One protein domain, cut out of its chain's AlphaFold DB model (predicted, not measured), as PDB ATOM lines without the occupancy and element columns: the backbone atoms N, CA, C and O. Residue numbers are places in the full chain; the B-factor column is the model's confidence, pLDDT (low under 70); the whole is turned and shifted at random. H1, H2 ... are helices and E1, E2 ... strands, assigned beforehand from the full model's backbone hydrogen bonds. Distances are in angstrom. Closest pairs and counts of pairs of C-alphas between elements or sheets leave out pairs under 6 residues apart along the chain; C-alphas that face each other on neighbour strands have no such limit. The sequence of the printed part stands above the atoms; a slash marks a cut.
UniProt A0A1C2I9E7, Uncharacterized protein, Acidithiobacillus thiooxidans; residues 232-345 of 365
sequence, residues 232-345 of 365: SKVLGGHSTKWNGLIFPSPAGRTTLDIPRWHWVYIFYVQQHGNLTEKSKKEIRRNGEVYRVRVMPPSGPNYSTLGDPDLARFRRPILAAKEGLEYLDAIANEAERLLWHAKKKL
ATOM      1  N   SER A 232     -31.022  17.956   6.690       74.50
ATOM      2  CA  SER A 232     -32.217  17.841   7.541       74.50
ATOM      3  C   SER A 232     -32.741  19.206   7.988       74.50
ATOM      4  O   SER A 232     -33.950  19.437   7.993       74.50
ATOM      5  N   LYS A 233     -31.833  20.119   8.359       77.06
ATOM      6  CA  LYS A 233     -32.177  21.473   8.809       77.06
ATOM      7  C   LYS A 233     -32.780  22.311   7.681       77.06
ATOM      8  O   LYS A 233     -33.742  23.032   7.913       77.06
ATOM      9  N   VAL A 234     -32.212  22.234   6.478       76.31
ATOM     10  CA  VAL A 234     -32.649  23.048   5.331       76.31
ATOM     11  C   VAL A 234     -33.918  22.503   4.670       76.31
ATOM     12  O   VAL A 234     -34.714  23.289   4.163       76.31
ATOM     13  N   LEU A 235     -34.124  21.182   4.651       74.75
ATOM     14  CA  LEU A 235     -35.271  20.562   3.975       74.75
ATOM     15  C   LEU A 235     -36.583  20.626   4.778       74.75
ATOM     16  O   LEU A 235     -37.650  20.594   4.166       74.75
ATOM     17  N   GLY A 236     -36.526  20.783   6.105       67.69
ATOM     18  CA  GLY A 236     -37.712  20.943   6.957       67.69
ATOM     19  C   GLY A 236     -38.558  19.668   7.132       67.69
ATOM     20  O   GLY A 236     -38.434  18.690   6.404       67.69
ATOM     21  N   GLY A 237     -39.450  19.658   8.127       58.69
ATOM     22  CA  GLY A 237     -40.023  18.426   8.703       58.69
ATOM     23  C   GLY A 237     -40.904  17.525   7.817       58.69
ATOM     24  O   GLY A 237     -41.193  16.405   8.241       58.69
ATOM     25  N   HIS A 238     -41.329  17.957   6.620       56.84
ATOM     26  CA  HIS A 238     -42.415  17.297   5.870       56.84
ATOM     27  C   HIS A 238     -42.226  17.241   4.340       56.84
ATOM     28  O   HIS A 238     -43.184  17.410   3.584       56.84
ATOM     29  N   SER A 239     -41.014  16.969   3.844       62.75
ATOM     30  CA  SER A 239     -40.827  16.700   2.407       62.75
ATOM     31  C   SER A 239     -41.206  15.260   2.051       62.75
ATOM     32  O   SER A 239     -40.417  14.337   2.245       62.75
ATOM     33  N   THR A 240     -42.375  15.075   1.435       63.16
ATOM     34  CA  THR A 240     -42.810  13.788   0.854       63.16
ATOM     35  C   THR A 240     -42.115  13.451  -0.470       63.16
ATOM     36  O   THR A 240     -42.235  12.329  -0.963       63.16
ATOM     37  N   LYS A 241     -41.376  14.404  -1.053       63.72
ATOM     38  CA  LYS A 241     -40.641  14.233  -2.310       63.72
ATOM     39  C   LYS A 241     -39.215  13.762  -2.052       63.72
ATOM     40  O   LYS A 241     -38.553  14.240  -1.128       63.72
ATOM     41  N   TRP A 242     -38.751  12.853  -2.906       63.81
ATOM     42  CA  TRP A 242     -37.356  12.444  -2.934       63.81
ATOM     43  C   TRP A 242     -36.489  13.566  -3.492       63.81
ATOM     44  O   TRP A 242     -36.670  13.973  -4.635       63.81
ATOM     45  N   ASN A 243     -35.527  14.018  -2.692       66.75
ATOM     46  CA  ASN A 243     -34.509  14.967  -3.113       66.75
ATOM     47  C   ASN A 243     -33.207  14.218  -3.333       66.75
ATOM     48  O   ASN A 243     -32.784  13.411  -2.501       66.75
ATOM     49  N   GLY A 244     -32.579  14.483  -4.466       70.44
ATOM     50  CA  GLY A 244     -31.258  13.969  -4.730       70.44
ATOM     51  C   GLY A 244     -30.199  14.834  -4.054       70.44
ATOM     52  O   GLY A 244     -30.165  16.048  -4.226       70.44
ATOM     53  N   LEU A 245     -29.371  14.207  -3.227       77.69
ATOM     54  CA  LEU A 245     -28.366  14.871  -2.409       77.69
ATOM     55  C   LEU A 245     -27.004  14.238  -2.660       77.69
ATOM     56  O   LEU A 245     -26.878  13.029  -2.860       77.69
ATOM     57  N   ILE A 246     -25.963  15.061  -2.610       80.00
ATOM     58  CA  ILE A 246     -24.590  14.591  -2.752       80.00
ATOM     59  C   ILE A 246     -24.049  14.250  -1.369       80.00
ATOM     60  O   ILE A 246     -24.088  15.082  -0.462       80.00
ATOM     61  N   PHE A 247     -23.527  13.034  -1.224       79.69
ATOM     62  CA  PHE A 247     -22.961  12.545   0.025       79.69
ATOM     63  C   PHE A 247     -21.629  11.828  -0.180       79.69
ATOM     64  O   PHE A 247     -21.465  11.091  -1.157       79.69
ATOM     65  N   PRO A 248     -20.707  11.952   0.784       78.50
ATOM     66  CA  PRO A 248     -19.602  11.024   0.897       78.50
ATOM     67  C   PRO A 248     -20.133   9.675   1.421       78.50
ATOM     68  O   PRO A 248     -20.883   9.601   2.400       78.50
ATOM     69  N   SER A 249     -19.751   8.580   0.767       74.88
ATOM     70  CA  SER A 249     -20.124   7.216   1.155       74.88
ATOM     71  C   SER A 249     -18.910   6.300   1.217       74.88
ATOM     72  O   SER A 249     -18.004   6.469   0.402       74.88
ATOM     73  N   PRO A 250     -18.882   5.304   2.126       72.69
ATOM     74  CA  PRO A 250     -17.819   4.309   2.141       72.69
ATOM     75  C   PRO A 250     -17.700   3.612   0.780       72.69
ATOM     76  O   PRO A 250     -18.675   3.050   0.287       72.69
ATOM     77  N   ALA A 251     -16.494   3.611   0.216       67.12
ATOM     78  CA  ALA A 251     -16.150   2.943  -1.040       67.12
ATOM     79  C   ALA A 251     -15.809   1.451  -0.856       67.12
ATOM     80  O   ALA A 251     -15.360   0.781  -1.783       67.12
ATOM     81  N   GLY A 252     -15.994   0.928   0.359       60.53
ATOM     82  CA  GLY A 252     -15.454  -0.359   0.791       60.53
ATOM     83  C   GLY A 252     -14.087  -0.211   1.465       60.53
ATOM     84  O   GLY A 252     -13.675   0.885   1.843       60.53
ATOM     85  N   ARG A 253     -13.399  -1.338   1.675       53.69
ATOM     86  CA  ARG A 253     -12.054  -1.379   2.271       53.69
ATOM     87  C   ARG A 253     -11.027  -1.729   1.207       53.69
ATOM     88  O   ARG A 253     -11.280  -2.608   0.385       53.69
ATOM     89  N   THR A 254      -9.861  -1.090   1.258       57.53
ATOM     90  CA  THR A 254      -8.710  -1.565   0.481       57.53
ATOM     91  C   THR A 254      -8.201  -2.887   1.055       57.53
ATOM     92  O   THR A 254      -8.520  -3.267   2.183       57.53
ATOM     93  N   THR A 255      -7.341  -3.582   0.309       55.72
ATOM     94  CA  THR A 255      -6.663  -4.803   0.790       55.72
ATOM     95  C   THR A 255      -5.771  -4.570   2.019       55.72
ATOM     96  O   THR A 255      -5.304  -5.531   2.631       55.72
ATOM     97  N   LEU A 256      -5.533  -3.306   2.383       60.59
ATOM     98  CA  LEU A 256      -4.756  -2.869   3.542       60.59
ATOM     99  C   LEU A 256      -5.644  -2.280   4.660       60.59
ATOM    100  O   LEU A 256      -5.117  -1.693   5.594       60.59
ATOM    101  N   ASP A 257      -6.974  -2.451   4.584       62.59
ATOM    102  CA  ASP A 257      -7.978  -1.935   5.540       62.59
ATOM    103  C   ASP A 257      -8.004  -0.405   5.715       62.59
ATOM    104  O   ASP A 257      -8.522   0.123   6.711       62.59
ATOM    105  N   ILE A 258      -7.505   0.316   4.714       71.12
ATOM    106  CA  ILE A 258      -7.499   1.776   4.694       71.12
ATOM    107  C   ILE A 258      -8.918   2.249   4.379       71.12
ATOM    108  O   ILE A 258      -9.519   1.758   3.413       71.12
ATOM    109  N   PRO A 259      -9.497   3.150   5.196       70.44
ATOM    110  CA  PRO A 259     -10.822   3.675   4.926       70.44
ATOM    111  C   PRO A 259     -10.804   4.472   3.627       70.44
ATOM    112  O   PRO A 259      -9.966   5.346   3.439       70.44
ATOM    113  N   ARG A 260     -11.747   4.166   2.739       73.75
ATOM    114  CA  ARG A 260     -11.953   4.897   1.493       73.75
ATOM    115  C   ARG A 260     -13.389   5.349   1.405       73.75
ATOM    116  O   ARG A 260     -14.307   4.596   1.739       73.75
ATOM    117  N   TRP A 261     -13.563   6.578   0.959       80.44
ATOM    118  CA  TRP A 261     -14.860   7.181   0.738       80.44
ATOM    119  C   TRP A 261     -14.905   7.726  -0.681       80.44
ATOM    120  O   TRP A 261     -13.890   8.096  -1.255       80.44
ATOM    121  N   HIS A 262     -16.088   7.703  -1.274       79.25
ATOM    122  CA  HIS A 262     -16.332   8.261  -2.590       79.25
ATOM    123  C   HIS A 262     -17.590   9.112  -2.552       79.25
ATOM    124  O   HIS A 262     -18.506   8.888  -1.752       79.25
ATOM    125  N   TRP A 263     -17.667  10.054  -3.474       83.69
ATOM    126  CA  TRP A 263     -18.856  10.861  -3.657       83.69
ATOM    127  C   TRP A 263     -19.931  10.058  -4.389       83.69
ATOM    128  O   TRP A 263     -19.668   9.364  -5.372       83.69
ATOM    129  N   VAL A 264     -21.161  10.133  -3.899       76.81
ATOM    130  CA  VAL A 264     -22.326   9.499  -4.522       76.81
ATOM    131  C   VAL A 264     -23.519  10.422  -4.462       76.81
ATOM    132  O   VAL A 264     -23.674  11.223  -3.539       76.81
ATOM    133  N   TYR A 265     -24.386  10.256  -5.452       74.50
ATOM    134  CA  TYR A 265     -25.722  10.807  -5.405       74.50
ATOM    135  C   TYR A 265     -26.638   9.849  -4.653       74.50
ATOM    136  O   TYR A 265     -26.745   8.673  -5.009       74.50
ATOM    137  N   ILE A 266     -27.295  10.343  -3.612       71.25
ATOM    138  CA  ILE A 266     -28.204   9.559  -2.791       71.25
ATOM    139  C   ILE A 266     -29.525  10.310  -2.677       71.25
ATOM    140  O   ILE A 266     -29.555  11.503  -2.386       71.25
ATOM    141  N   PHE A 267     -30.624   9.601  -2.912       68.75
ATOM    142  CA  PHE A 267     -31.963  10.163  -2.809       68.75
ATOM    143  C   PHE A 267     -32.503   9.961  -1.392       68.75
ATOM    144  O   PHE A 267     -32.419   8.855  -0.847       68.75
ATOM    145  N   TYR A 268     -33.078  11.020  -0.819       69.62
ATOM    146  CA  TYR A 268     -33.680  11.013   0.518       69.62
ATOM    147  C   TYR A 268     -35.096  11.577   0.517       69.62
ATOM    148  O   TYR A 268     -35.419  12.465  -0.269       69.62
ATOM    149  N   VAL A 269     -35.902  11.099   1.461       67.38
ATOM    150  CA  VAL A 269     -37.204  11.662   1.848       67.38
ATOM    151  C   VAL A 269     -37.161  11.958   3.342       67.38
ATOM    152  O   VAL A 269     -36.604  11.166   4.102       67.38
ATOM    153  N   GLN A 270     -37.761  13.070   3.766       66.69
ATOM    154  CA  GLN A 270     -37.899  13.396   5.184       66.69
ATOM    155  C   GLN A 270     -39.298  13.002   5.660       66.69
ATOM    156  O   GLN A 270     -40.291  13.626   5.289       66.69
ATOM    157  N   GLN A 271     -39.377  11.951   6.474       64.56
ATOM    158  CA  GLN A 271     -40.614  11.471   7.092       64.56
ATOM    159  C   GLN A 271     -40.460  11.533   8.611       64.56
ATOM    160  O   GLN A 271     -39.471  11.048   9.155       64.56
ATOM    161  N   HIS A 272     -41.430  12.140   9.301       63.25
ATOM    162  CA  HIS A 272     -41.457  12.231  10.770       63.25
ATOM    163  C   HIS A 272     -40.164  12.804  11.387       63.25
ATOM    164  O   HIS A 272     -39.669  12.298  12.388       63.25
ATOM    165  N   GLY A 273     -39.580  13.835  10.764       57.88
ATOM    166  CA  GLY A 273     -38.342  14.463  11.246       57.88
ATOM    167  C   GLY A 273     -37.046  13.702  10.931       57.88
ATOM    168  O   GLY A 273     -35.973  14.259  11.140       57.88
ATOM    169  N   ASN A 274     -37.120  12.499  10.352       58.97
ATOM    170  CA  ASN A 274     -35.955  11.686   9.997       58.97
ATOM    171  C   ASN A 274     -35.724  11.664   8.479       58.97
ATOM    172  O   ASN A 274     -36.655  11.471   7.695       58.97
ATOM    173  N   LEU A 275     -34.468  11.849   8.061       61.06
ATOM    174  CA  LEU A 275     -34.047  11.643   6.675       61.06
ATOM    175  C   LEU A 275     -33.870  10.143   6.421       61.06
ATOM    176  O   LEU A 275     -32.980   9.503   6.978       61.06
ATOM    177  N   THR A 276     -34.703   9.583   5.550       62.56
ATOM    178  CA  THR A 276     -34.613   8.179   5.147       62.56
ATOM    179  C   THR A 276     -33.779   8.060   3.877       62.56
ATOM    180  O   THR A 276     -34.184   8.519   2.806       62.56
ATOM    181  N   GLU A 277     -32.611   7.429   4.001       63.34
ATOM    182  CA  GLU A 277     -31.685   7.151   2.901       63.34
ATOM    183  C   GLU A 277     -32.189   6.008   2.010       63.34
ATOM    184  O   GLU A 277     -32.428   4.900   2.495       63.34
ATOM    185  N   LYS A 278     -32.259   6.210   0.686       60.09
ATOM    186  CA  LYS A 278     -32.302   5.092  -0.273       60.09
ATOM    187  C   LYS A 278     -31.066   5.103  -1.163       60.09
ATOM    188  O   LYS A 278     -31.074   5.535  -2.312       60.09
ATOM    189  N   SER A 279     -30.001   4.508  -0.633       50.09
ATOM    190  CA  SER A 279     -28.667   4.374  -1.227       50.09
ATOM    191  C   SER A 279     -28.585   3.428  -2.424       50.09
ATOM    192  O   SER A 279     -27.509   2.906  -2.698       50.09
ATOM    193  N   LYS A 280     -29.690   3.085  -3.090       44.03
ATOM    194  CA  LYS A 280     -29.635   2.103  -4.173       44.03
ATOM    195  C   LYS A 280     -30.259   2.534  -5.469       44.03
ATOM    196  O   LYS A 280     -30.090   1.750  -6.403       44.03
ATOM    197  N   LYS A 281     -30.996   3.652  -5.582       44.44
ATOM    198  CA  LYS A 281     -31.801   3.756  -6.789       44.44
ATOM    199  C   LYS A 281     -32.259   5.142  -7.338       44.44
ATOM    200  O   LYS A 281     -32.816   5.948  -6.613       44.44
ATOM    201  N   GLU A 282     -32.009   5.383  -8.634       46.25
ATOM    202  CA  GLU A 282     -32.484   6.489  -9.486       46.25
ATOM    203  C   GLU A 282     -34.004   6.397  -9.655       46.25
ATOM    204  O   GLU A 282     -34.536   5.292  -9.815       46.25
ATOM    205  N   ILE A 283     -34.682   7.541  -9.566       45.81
ATOM    206  CA  ILE A 283     -36.141   7.638  -9.466       45.81
ATOM    207  C   ILE A 283     -36.712   7.947 -10.845       45.81
ATOM    208  O   ILE A 283     -36.446   9.002 -11.418       45.81
ATOM    209  N   ARG A 284     -37.520   7.032 -11.381       48.69
ATOM    210  CA  ARG A 284     -38.351   7.319 -12.556       48.69
ATOM    211  C   ARG A 284     -39.498   8.258 -12.164       48.69
ATOM    212  O   ARG A 284     -39.897   8.304 -11.003       48.69
ATOM    213  N   ARG A 285     -40.104   8.950 -13.139       46.53
ATOM    214  CA  ARG A 285     -41.290   9.814 -12.924       46.53
ATOM    215  C   ARG A 285     -42.468   9.104 -12.213       46.53
ATOM    216  O   ARG A 285     -43.333   9.790 -11.689       46.53
ATOM    217  N   ASN A 286     -42.486   7.766 -12.173       52.75
ATOM    218  CA  ASN A 286     -43.491   6.925 -11.507       52.75
ATOM    219  C   ASN A 286     -43.116   6.467 -10.075       52.75
ATOM    220  O   ASN A 286     -43.878   5.723  -9.469       52.75
ATOM    221  N   GLY A 287     -41.961   6.863  -9.523       50.44
ATOM    222  CA  GLY A 287     -41.570   6.525  -8.146       50.44
ATOM    223  C   GLY A 287     -40.895   5.159  -7.950       50.44
ATOM    224  O   GLY A 287     -40.572   4.810  -6.815       50.44
ATOM    225  N   GLU A 288     -40.629   4.401  -9.018       44.53
ATOM    226  CA  GLU A 288     -39.844   3.161  -8.958       44.53
ATOM    227  C   GLU A 288     -38.337   3.432  -9.074       44.53
ATOM    228  O   GLU A 288     -37.885   4.371  -9.730       44.53
ATOM    229  N   VAL A 289     -37.544   2.603  -8.395       51.38
ATOM    230  CA  VAL A 289     -36.218   2.984  -7.893       51.38
ATOM    231  C   VAL A 289     -35.237   1.929  -8.516       51.38
ATOM    232  O   VAL A 289     -35.452   0.748  -8.246       51.38
ATOM    233  N   TYR A 290     -34.189   2.273  -9.328       50.75
ATOM    234  CA  TYR A 290     -33.188   1.271  -9.864       50.75
ATOM    235  C   TYR A 290     -31.613   1.413  -9.761       50.75
ATOM    236  O   TYR A 290     -30.984   0.357  -9.691       50.75
ATOM    237  N   ARG A 291     -30.913   2.572  -9.644       48.56
ATOM    238  CA  ARG A 291     -29.429   2.601  -9.316       48.56
ATOM    239  C   ARG A 291     -28.809   3.832  -8.585       48.56
ATOM    240  O   ARG A 291     -29.365   4.913  -8.652       48.56
ATOM    241  N   VAL A 292     -27.641   3.714  -7.927       56.75
ATOM    242  CA  VAL A 292     -26.844   4.866  -7.400       56.75
ATOM    243  C   VAL A 292     -26.010   5.490  -8.514       56.75
ATOM    244  O   VAL A 292     -25.279   4.762  -9.188       56.75
ATOM    245  N   ARG A 293     -26.045   6.819  -8.674       64.44
ATOM    246  CA  ARG A 293     -25.099   7.524  -9.549       64.44
ATOM    247  C   ARG A 293     -23.793   7.764  -8.790       64.44
ATOM    248  O   ARG A 293     -23.765   8.487  -7.794       64.44
ATOM    249  N   VAL A 294     -22.726   7.115  -9.246       63.72
ATOM    250  CA  VAL A 294     -21.379   7.277  -8.688       63.72
ATOM    251  C   VAL A 294     -20.771   8.553  -9.260       63.72
ATOM    252  O   VAL A 294     -20.806   8.761 -10.474       63.72
ATOM    253  N   MET A 295     -20.254   9.417  -8.389       71.50
ATOM    254  CA  MET A 295     -19.533  10.614  -8.813       71.50
ATOM    255  C   MET A 295     -18.084  10.265  -9.159       71.50
ATOM    256  O   MET A 295     -17.566   9.251  -8.680       71.50
ATOM    257  N   PRO A 296     -17.399  11.105  -9.952       70.00
ATOM    258  CA  PRO A 296     -15.958  10.994 -10.107       70.00
ATOM    259  C   PRO A 296     -15.265  10.923  -8.736       70.00
ATOM    260  O   PRO A 296     -15.721  11.579  -7.793       70.00
ATOM    261  N   PRO A 297     -14.146  10.189  -8.610       66.19
ATOM    262  CA  PRO A 297     -13.381  10.125  -7.364       66.19
ATOM    263  C   PRO A 297     -12.958  11.505  -6.844       66.19
ATOM    264  O   PRO A 297     -12.932  11.719  -5.641       66.19
ATOM    265  N   SER A 298     -12.722  12.464  -7.748       72.19
ATOM    266  CA  SER A 298     -12.416  13.872  -7.445       72.19
ATOM    267  C   SER A 298     -13.590  14.671  -6.856       72.19
ATOM    268  O   SER A 298     -13.472  15.874  -6.612       72.19
ATOM    269  N   GLY A 299     -14.738  14.028  -6.648       79.56
ATOM    270  CA  GLY A 299     -15.918  14.614  -6.036       79.56
ATOM    271  C   GLY A 299     -16.719  15.542  -6.947       79.56
ATOM    272  O   GLY A 299     -16.533  15.560  -8.167       79.56
ATOM    273  N   PRO A 300     -17.678  16.293  -6.376       81.69
ATOM    274  CA  PRO A 300     -18.505  17.211  -7.144       81.69
ATOM    275  C   PRO A 300     -17.666  18.340  -7.750       81.69
ATOM    276  O   PRO A 300     -16.784  18.910  -7.102       81.69
ATOM    277  N   ASN A 301     -17.947  18.671  -9.008       79.38
ATOM    278  CA  ASN A 301     -17.379  19.822  -9.707       79.38
ATOM    279  C   ASN A 301     -18.450  20.906  -9.904       79.38
ATOM    280  O   ASN A 301     -19.637  20.681  -9.664       79.38
ATOM    281  N   TYR A 302     -18.038  22.090 -10.354       72.62
ATOM    282  CA  TYR A 302     -18.962  23.211 -10.520       72.62
ATOM    283  C   TYR A 302     -20.091  22.947 -11.519       72.62
ATOM    284  O   TYR A 302     -21.190  23.444 -11.295       72.62
ATOM    285  N   SER A 303     -19.871  22.134 -12.557       74.25
ATOM    286  CA  SER A 303     -20.940  21.745 -13.484       74.25
ATOM    287  C   SER A 303     -21.964  20.814 -12.831       74.25
ATOM    288  O   SER A 303     -23.156  20.973 -13.063       74.25
ATOM    289  N   THR A 304     -21.534  19.911 -11.946       72.81
ATOM    290  CA  THR A 304     -22.445  19.090 -11.125       72.81
ATOM    291  C   THR A 304     -23.241  19.962 -10.150       72.81
ATOM    292  O   THR A 304     -24.426  19.743  -9.939       72.81
ATOM    293  N   LEU A 305     -22.604  20.979  -9.566       76.00
ATOM    294  CA  LEU A 305     -23.229  21.902  -8.611       76.00
ATOM    295  C   LEU A 305     -24.095  22.985  -9.283       76.00
ATOM    296  O   LEU A 305     -24.616  23.855  -8.585       76.00
ATOM    297  N   GLY A 306     -24.213  22.955 -10.614       66.50
ATOM    298  CA  GLY A 306     -25.101  23.817 -11.394       66.50
ATOM    299  C   GLY A 306     -26.561  23.356 -11.400       66.50
ATOM    300  O   GLY A 306     -27.411  24.082 -11.905       66.50
ATOM    301  N   ASP A 307     -26.857  22.179 -10.838       70.44
ATOM    302  CA  ASP A 307     -28.224  21.698 -10.641       70.44
ATOM    303  C   ASP A 307     -28.997  22.658  -9.705       70.44
ATOM    304  O   ASP A 307     -28.536  22.911  -8.581       70.44
ATOM    305  N   PRO A 308     -30.155  23.202 -10.128       68.81
ATOM    306  CA  PRO A 308     -30.993  24.059  -9.291       68.81
ATOM    307  C   PRO A 308     -31.336  23.438  -7.931       68.81
ATOM    308  O   PRO A 308     -31.372  24.151  -6.924       68.81
ATOM    309  N   ASP A 309     -31.506  22.115  -7.871       65.75
ATOM    310  CA  ASP A 309     -31.834  21.399  -6.635       65.75
ATOM    311  C   ASP A 309     -30.653  21.369  -5.648       65.75
ATOM    312  O   ASP A 309     -30.851  21.285  -4.429       65.75
ATOM    313  N   LEU A 310     -29.423  21.509  -6.160       71.94
ATOM    314  CA  LEU A 310     -28.174  21.541  -5.396       71.94
ATOM    315  C   LEU A 310     -27.659  22.954  -5.109       71.94
ATOM    316  O   LEU A 310     -26.822  23.123  -4.218       71.94
ATOM    317  N   ALA A 311     -28.155  23.977  -5.810       76.25
ATOM    318  CA  ALA A 311     -27.666  25.351  -5.698       76.25
ATOM    319  C   ALA A 311     -27.677  25.864  -4.244       76.25
ATOM    320  O   ALA A 311     -26.693  26.440  -3.771       76.25
ATOM    321  N   ARG A 312     -28.740  25.553  -3.490       76.38
ATOM    322  CA  ARG A 312     -28.896  25.895  -2.060       76.38
ATOM    323  C   ARG A 312     -27.970  25.126  -1.105       76.38
ATOM    324  O   ARG A 312     -27.820  25.505   0.054       76.38
ATOM    325  N   PHE A 313     -27.334  24.059  -1.580       79.94
ATOM    326  CA  PHE A 313     -26.444  23.187  -0.807       79.94
ATOM    327  C   PHE A 313     -24.969  23.318  -1.193       79.94
ATOM    328  O   PHE A 313     -24.101  22.704  -0.573       79.94
ATOM    329  N   ARG A 314     -24.670  24.135  -2.207       83.19
ATOM    330  CA  ARG A 314     -23.349  24.233  -2.831       83.19
ATOM    331  C   ARG A 314     -22.223  24.512  -1.837       83.19
ATOM    332  O   ARG A 314     -21.206  23.832  -1.881       83.19
ATOM    333  N   ARG A 315     -22.401  25.478  -0.929       83.50
ATOM    334  CA  ARG A 315     -21.390  25.825   0.091       83.50
ATOM    335  C   ARG A 315     -21.080  24.645   1.033       83.50
ATOM    336  O   ARG A 315     -19.917  24.261   1.094       83.50
ATOM    337  N   PRO A 316     -22.070  24.023   1.705       83.69
ATOM    338  CA  PRO A 316     -21.839  22.828   2.519       83.69
ATOM    339  C   PRO A 316     -21.191  21.669   1.759       83.69
ATOM    340  O   PRO A 316     -20.311  21.008   2.301       83.69
ATOM    341  N   ILE A 317     -21.603  21.427   0.508       86.31
ATOM    342  CA  ILE A 317     -21.027  20.359  -0.316       86.31
ATOM    343  C   ILE A 317     -19.550  20.641  -0.608       86.31
ATOM    344  O   ILE A 317     -18.733  19.731  -0.504       86.31
ATOM    345  N   LEU A 318     -19.194  21.885  -0.942       86.75
ATOM    346  CA  LEU A 318     -17.804  22.276  -1.188       86.75
ATOM    347  C   LEU A 318     -16.947  22.201   0.083       86.75
ATOM    348  O   LEU A 318     -15.849  21.665   0.020       86.75
ATOM    349  N   ALA A 319     -17.466  22.634   1.233       85.50
ATOM    350  CA  ALA A 319     -16.759  22.508   2.508       85.50
ATOM    351  C   ALA A 319     -16.547  21.034   2.908       85.50
ATOM    352  O   ALA A 319     -15.474  20.643   3.358       85.50
ATOM    353  N   ALA A 320     -17.558  20.180   2.704       86.75
ATOM    354  CA  ALA A 320     -17.424  18.742   2.920       86.75
ATOM    355  C   ALA A 320     -16.444  18.099   1.923       86.75
ATOM    356  O   ALA A 320     -15.730  17.170   2.290       86.75
ATOM    357  N   LYS A 321     -16.395  18.597   0.680       87.94
ATOM    358  CA  LYS A 321     -15.423  18.191  -0.341       87.94
ATOM    359  C   LYS A 321     -13.997  18.478   0.088       87.94
ATOM    360  O   LYS A 321     -13.205  17.547   0.133       87.94
ATOM    361  N   GLU A 322     -13.715  19.714   0.460       87.56
ATOM    362  CA  GLU A 322     -12.404  20.129   0.955       87.56
ATOM    363  C   GLU A 322     -11.979  19.299   2.180       87.56
ATOM    364  O   GLU A 322     -10.886  18.739   2.212       87.56
ATOM    365  N   GLY A 323     -12.887  19.102   3.145       87.25
ATOM    366  CA  GLY A 323     -12.634  18.233   4.295       87.25
ATOM    367  C   GLY A 323     -12.305  16.788   3.901       87.25
ATOM    368  O   GLY A 323     -11.375  16.202   4.449       87.25
ATOM    369  N   LEU A 324     -13.027  16.207   2.935       88.44
ATOM    370  CA  LEU A 324     -12.713  14.869   2.422       88.44
ATOM    371  C   LEU A 324     -11.367  14.813   1.701       88.44
ATOM    372  O   LEU A 324     -10.674  13.816   1.855       88.44
ATOM    373  N   GLU A 325     -10.991  15.846   0.948       88.75
ATOM    374  CA  GLU A 325      -9.719  15.885   0.219       88.75
ATOM    375  C   GLU A 325      -8.518  15.816   1.172       88.75
ATOM    376  O   GLU A 325      -7.579  15.057   0.919       88.75
ATOM    377  N   TYR A 326      -8.571  16.514   2.314       90.44
ATOM    378  CA  TYR A 326      -7.549  16.391   3.358       90.44
ATOM    379  C   TYR A 326      -7.475  14.973   3.939       90.44
ATOM    380  O   TYR A 326      -6.387  14.413   4.085       90.44
ATOM    381  N   LEU A 327      -8.624  14.358   4.236       90.44
ATOM    382  CA  LEU A 327      -8.669  12.986   4.755       90.44
ATOM    383  C   LEU A 327      -8.166  11.968   3.720       90.44
ATOM    384  O   LEU A 327      -7.424  11.047   4.067       90.44
ATOM    385  N   ASP A 328      -8.517  12.157   2.447       89.44
ATOM    386  CA  ASP A 328      -8.072  11.321   1.332       89.44
ATOM    387  C   ASP A 328      -6.565  11.443   1.102       89.44
ATOM    388  O   ASP A 328      -5.922  10.434   0.806       89.44
ATOM    389  N   ALA A 329      -5.979  12.630   1.287       91.25
ATOM    390  CA  ALA A 329      -4.533  12.825   1.226       91.25
ATOM    391  C   ALA A 329      -3.806  11.996   2.298       91.25
ATOM    392  O   ALA A 329      -2.872  11.258   1.973       91.25
ATOM    393  N   ILE A 330      -4.284  12.027   3.548       92.25
ATOM    394  CA  ILE A 330      -3.732  11.202   4.634       92.25
ATOM    395  C   ILE A 330      -3.923   9.709   4.320       92.25
ATOM    396  O   ILE A 330      -2.993   8.918   4.460       92.25
ATOM    397  N   ALA A 331      -5.108   9.303   3.854       88.94
ATOM    398  CA  ALA A 331      -5.387   7.910   3.510       88.94
ATOM    399  C   ALA A 331      -4.514   7.400   2.344       88.94
ATOM    400  O   ALA A 331      -4.053   6.257   2.374       88.94
ATOM    401  N   ASN A 332      -4.260   8.237   1.335       90.00
ATOM    402  CA  ASN A 332      -3.365   7.935   0.214       90.00
ATOM    403  C   ASN A 332      -1.925   7.733   0.680       90.00
ATOM    404  O   ASN A 332      -1.271   6.773   0.267       90.00
ATOM    405  N   GLU A 333      -1.443   8.604   1.561       93.25
ATOM    406  CA  GLU A 333      -0.084   8.508   2.077       93.25
ATOM    407  C   GLU A 333       0.087   7.300   3.008       93.25
ATOM    408  O   GLU A 333       1.052   6.541   2.879       93.25
ATOM    409  N   ALA A 334      -0.912   7.020   3.849       88.44
ATOM    410  CA  ALA A 334      -0.975   5.786   4.625       88.44
ATOM    411  C   ALA A 334      -0.939   4.546   3.712       88.44
ATOM    412  O   ALA A 334      -0.248   3.573   4.019       88.44
ATOM    413  N   GLU A 335      -1.625   4.573   2.563       86.69
ATOM    414  CA  GLU A 335      -1.583   3.478   1.585       86.69
ATOM    415  C   GLU A 335      -0.205   3.292   0.972       86.69
ATOM    416  O   GLU A 335       0.307   2.167   0.959       86.69
ATOM    417  N   ARG A 336       0.422   4.384   0.524       89.88
ATOM    418  CA  ARG A 336       1.784   4.371  -0.016       89.88
ATOM    419  C   ARG A 336       2.754   3.745   0.983       89.88
ATOM    420  O   ARG A 336       3.505   2.830   0.626       89.88
ATOM    421  N   LEU A 337       2.712   4.203   2.232       88.19
ATOM    422  CA  LEU A 337       3.594   3.752   3.302       88.19
ATOM    423  C   LEU A 337       3.351   2.289   3.675       88.19
ATOM    424  O   LEU A 337       4.298   1.500   3.741       88.19
ATOM    425  N   LEU A 338       2.093   1.884   3.863       82.44
ATOM    426  CA  LEU A 338       1.743   0.500   4.186       82.44
ATOM    427  C   LEU A 338       2.118  -0.464   3.061       82.44
ATOM    428  O   LEU A 338       2.624  -1.558   3.325       82.44
ATOM    429  N   TRP A 339       1.918  -0.062   1.807       81.75
ATOM    430  CA  TRP A 339       2.333  -0.851   0.654       81.75
ATOM    431  C   TRP A 339       3.858  -0.966   0.573       81.75
ATOM    432  O   TRP A 339       4.385  -2.067   0.388       81.75
ATOM    433  N   HIS A 340       4.580   0.139   0.792       82.69
ATOM    434  CA  HIS A 340       6.040   0.149   0.846       82.69
ATOM    435  C   HIS A 340       6.576  -0.763   1.960       82.69
ATOM    436  O   HIS A 340       7.428  -1.617   1.698       82.69
ATOM    437  N   ALA A 341       6.036  -0.662   3.177       77.81
ATOM    438  CA  ALA A 341       6.418  -1.513   4.299       77.81
ATOM    439  C   ALA A 341       6.102  -2.987   4.032       77.81
ATOM    440  O   ALA A 341       6.952  -3.844   4.272       77.81
ATOM    441  N   LYS A 342       4.932  -3.304   3.462       74.75
ATOM    442  CA  LYS A 342       4.590  -4.674   3.060       74.75
ATOM    443  C   LYS A 342       5.597  -5.211   2.045       74.75
ATOM    444  O   LYS A 342       6.155  -6.282   2.258       74.75
ATOM    445  N   LYS A 343       5.906  -4.456   0.991       76.31
ATOM    446  CA  LYS A 343       6.904  -4.852  -0.012       76.31
ATOM    447  C   LYS A 343       8.276  -5.106   0.618       76.31
ATOM    448  O   LYS A 343       8.922  -6.099   0.317       76.31
ATOM    449  N   LYS A 344       8.732  -4.236   1.520       74.81
ATOM    450  CA  LYS A 344      10.067  -4.348   2.131       74.81
ATOM    451  C   LYS A 344      10.167  -5.436   3.205       74.81
ATOM    452  O   LYS A 344      11.211  -6.072   3.286       74.81
ATOM    453  N   LEU A 345       9.116  -5.649   4.000       69.44
ATOM    454  CA  LEU A 345       9.123  -6.555   5.159       69.44
ATOM    455  C   LEU A 345       8.534  -7.948   4.865       69.44
ATOM    456  O   LEU A 345       8.807  -8.882   5.612       69.44
TER     457      LEU A 345
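This is residues 232 to 345 of the 365 residues of an uncharacterized protein of Acidithiobacillus thiooxidans (UniProt A0A1C2I9E7). A long helix, H3, runs alongside a long, strongly twisted hairpin of two strands, E1 and E2, and its last part reaches past the hairpin's turn. At the other end of the hairpin the short strand E3 folds back beside E2, and two one-turn helices, H1 and H2, lie near that end. The 114 printed residues include three named helices and three named strands in the order H1 E1 E2 E3 H2 H3, with a long stretch without a named element, residues 279 to 307, before H2. The sheet, E1 - E2 - E3, is antiparallel, and the class is mixed, helices and strands. The whole is loose, with a radius of gyration of the C-alphas of 17.1 A, and it is a rod spanning 56 by 28 by 26 A.

From H1, residues 232 to 235, a short link leads to E1, residues 243 to 253. E1 bends by 55 degrees at residue 246. It forms a hairpin with E2, residues 259 to 271, antiparallel at 146 degrees; N 247 and O 264 are within hydrogen-bond range at 2.9 A, as are N 251 and O 260 at 2.8 A. E2 bends by 75 degrees at residue 263. It forms a second hairpin with E3, residues 274 to 278, antiparallel at 120 degrees, with N 276 and O 269 at 2.9 A. The three make a meander, each strand the antiparallel neighbour of the one before. H1 only grazes this sheet; its closest C-alphas to E3 are those of Ser 232 and Leu 275, 6.5 A. Residues 293 to 294 pair antiparallel with residues 264 to 265 of E2. H2, residues 308 to 311, only grazes the sheet too, with the closest C-alphas to E1, those of Leu 310 and Leu 245, 7.3 A apart. H3, residues 314 to 345, meets H2 only through their link. H3 only grazes the sheet, with its residues 314 to 335; its closest C-alphas to E2 are those of Ala 331 and Pro 259, 7.0 A. H1 is apart from H2 and H3. In H3 every O i to N i+4 pair is within hydrogen-bond range; H1 and H2 are too short for such a pair.

H1 begins at C-alpha 232, (-32.217, 17.841, 7.541), and is 5.4 A long. E1 measures 28.3 A, E2 30.9 A and E3 12.7 A; E2 begins at C-alpha 259, (-10.822, 3.675, 4.926). H2 is 5.1 A long. H3 measures 45.5 A and ends at C-alpha 345, (9.123, -6.555, 5.159).

The C-alphas farthest apart, those of His 238 and Lys 344, are 56.9 A apart. The printed part has no cut. The link from E3 to H2, 29 residues, is long. Mean pLDDT of the printed part is 71.4; 48 residues are under 70, among them 236 to 243, 251 to 257 and 267 to 294.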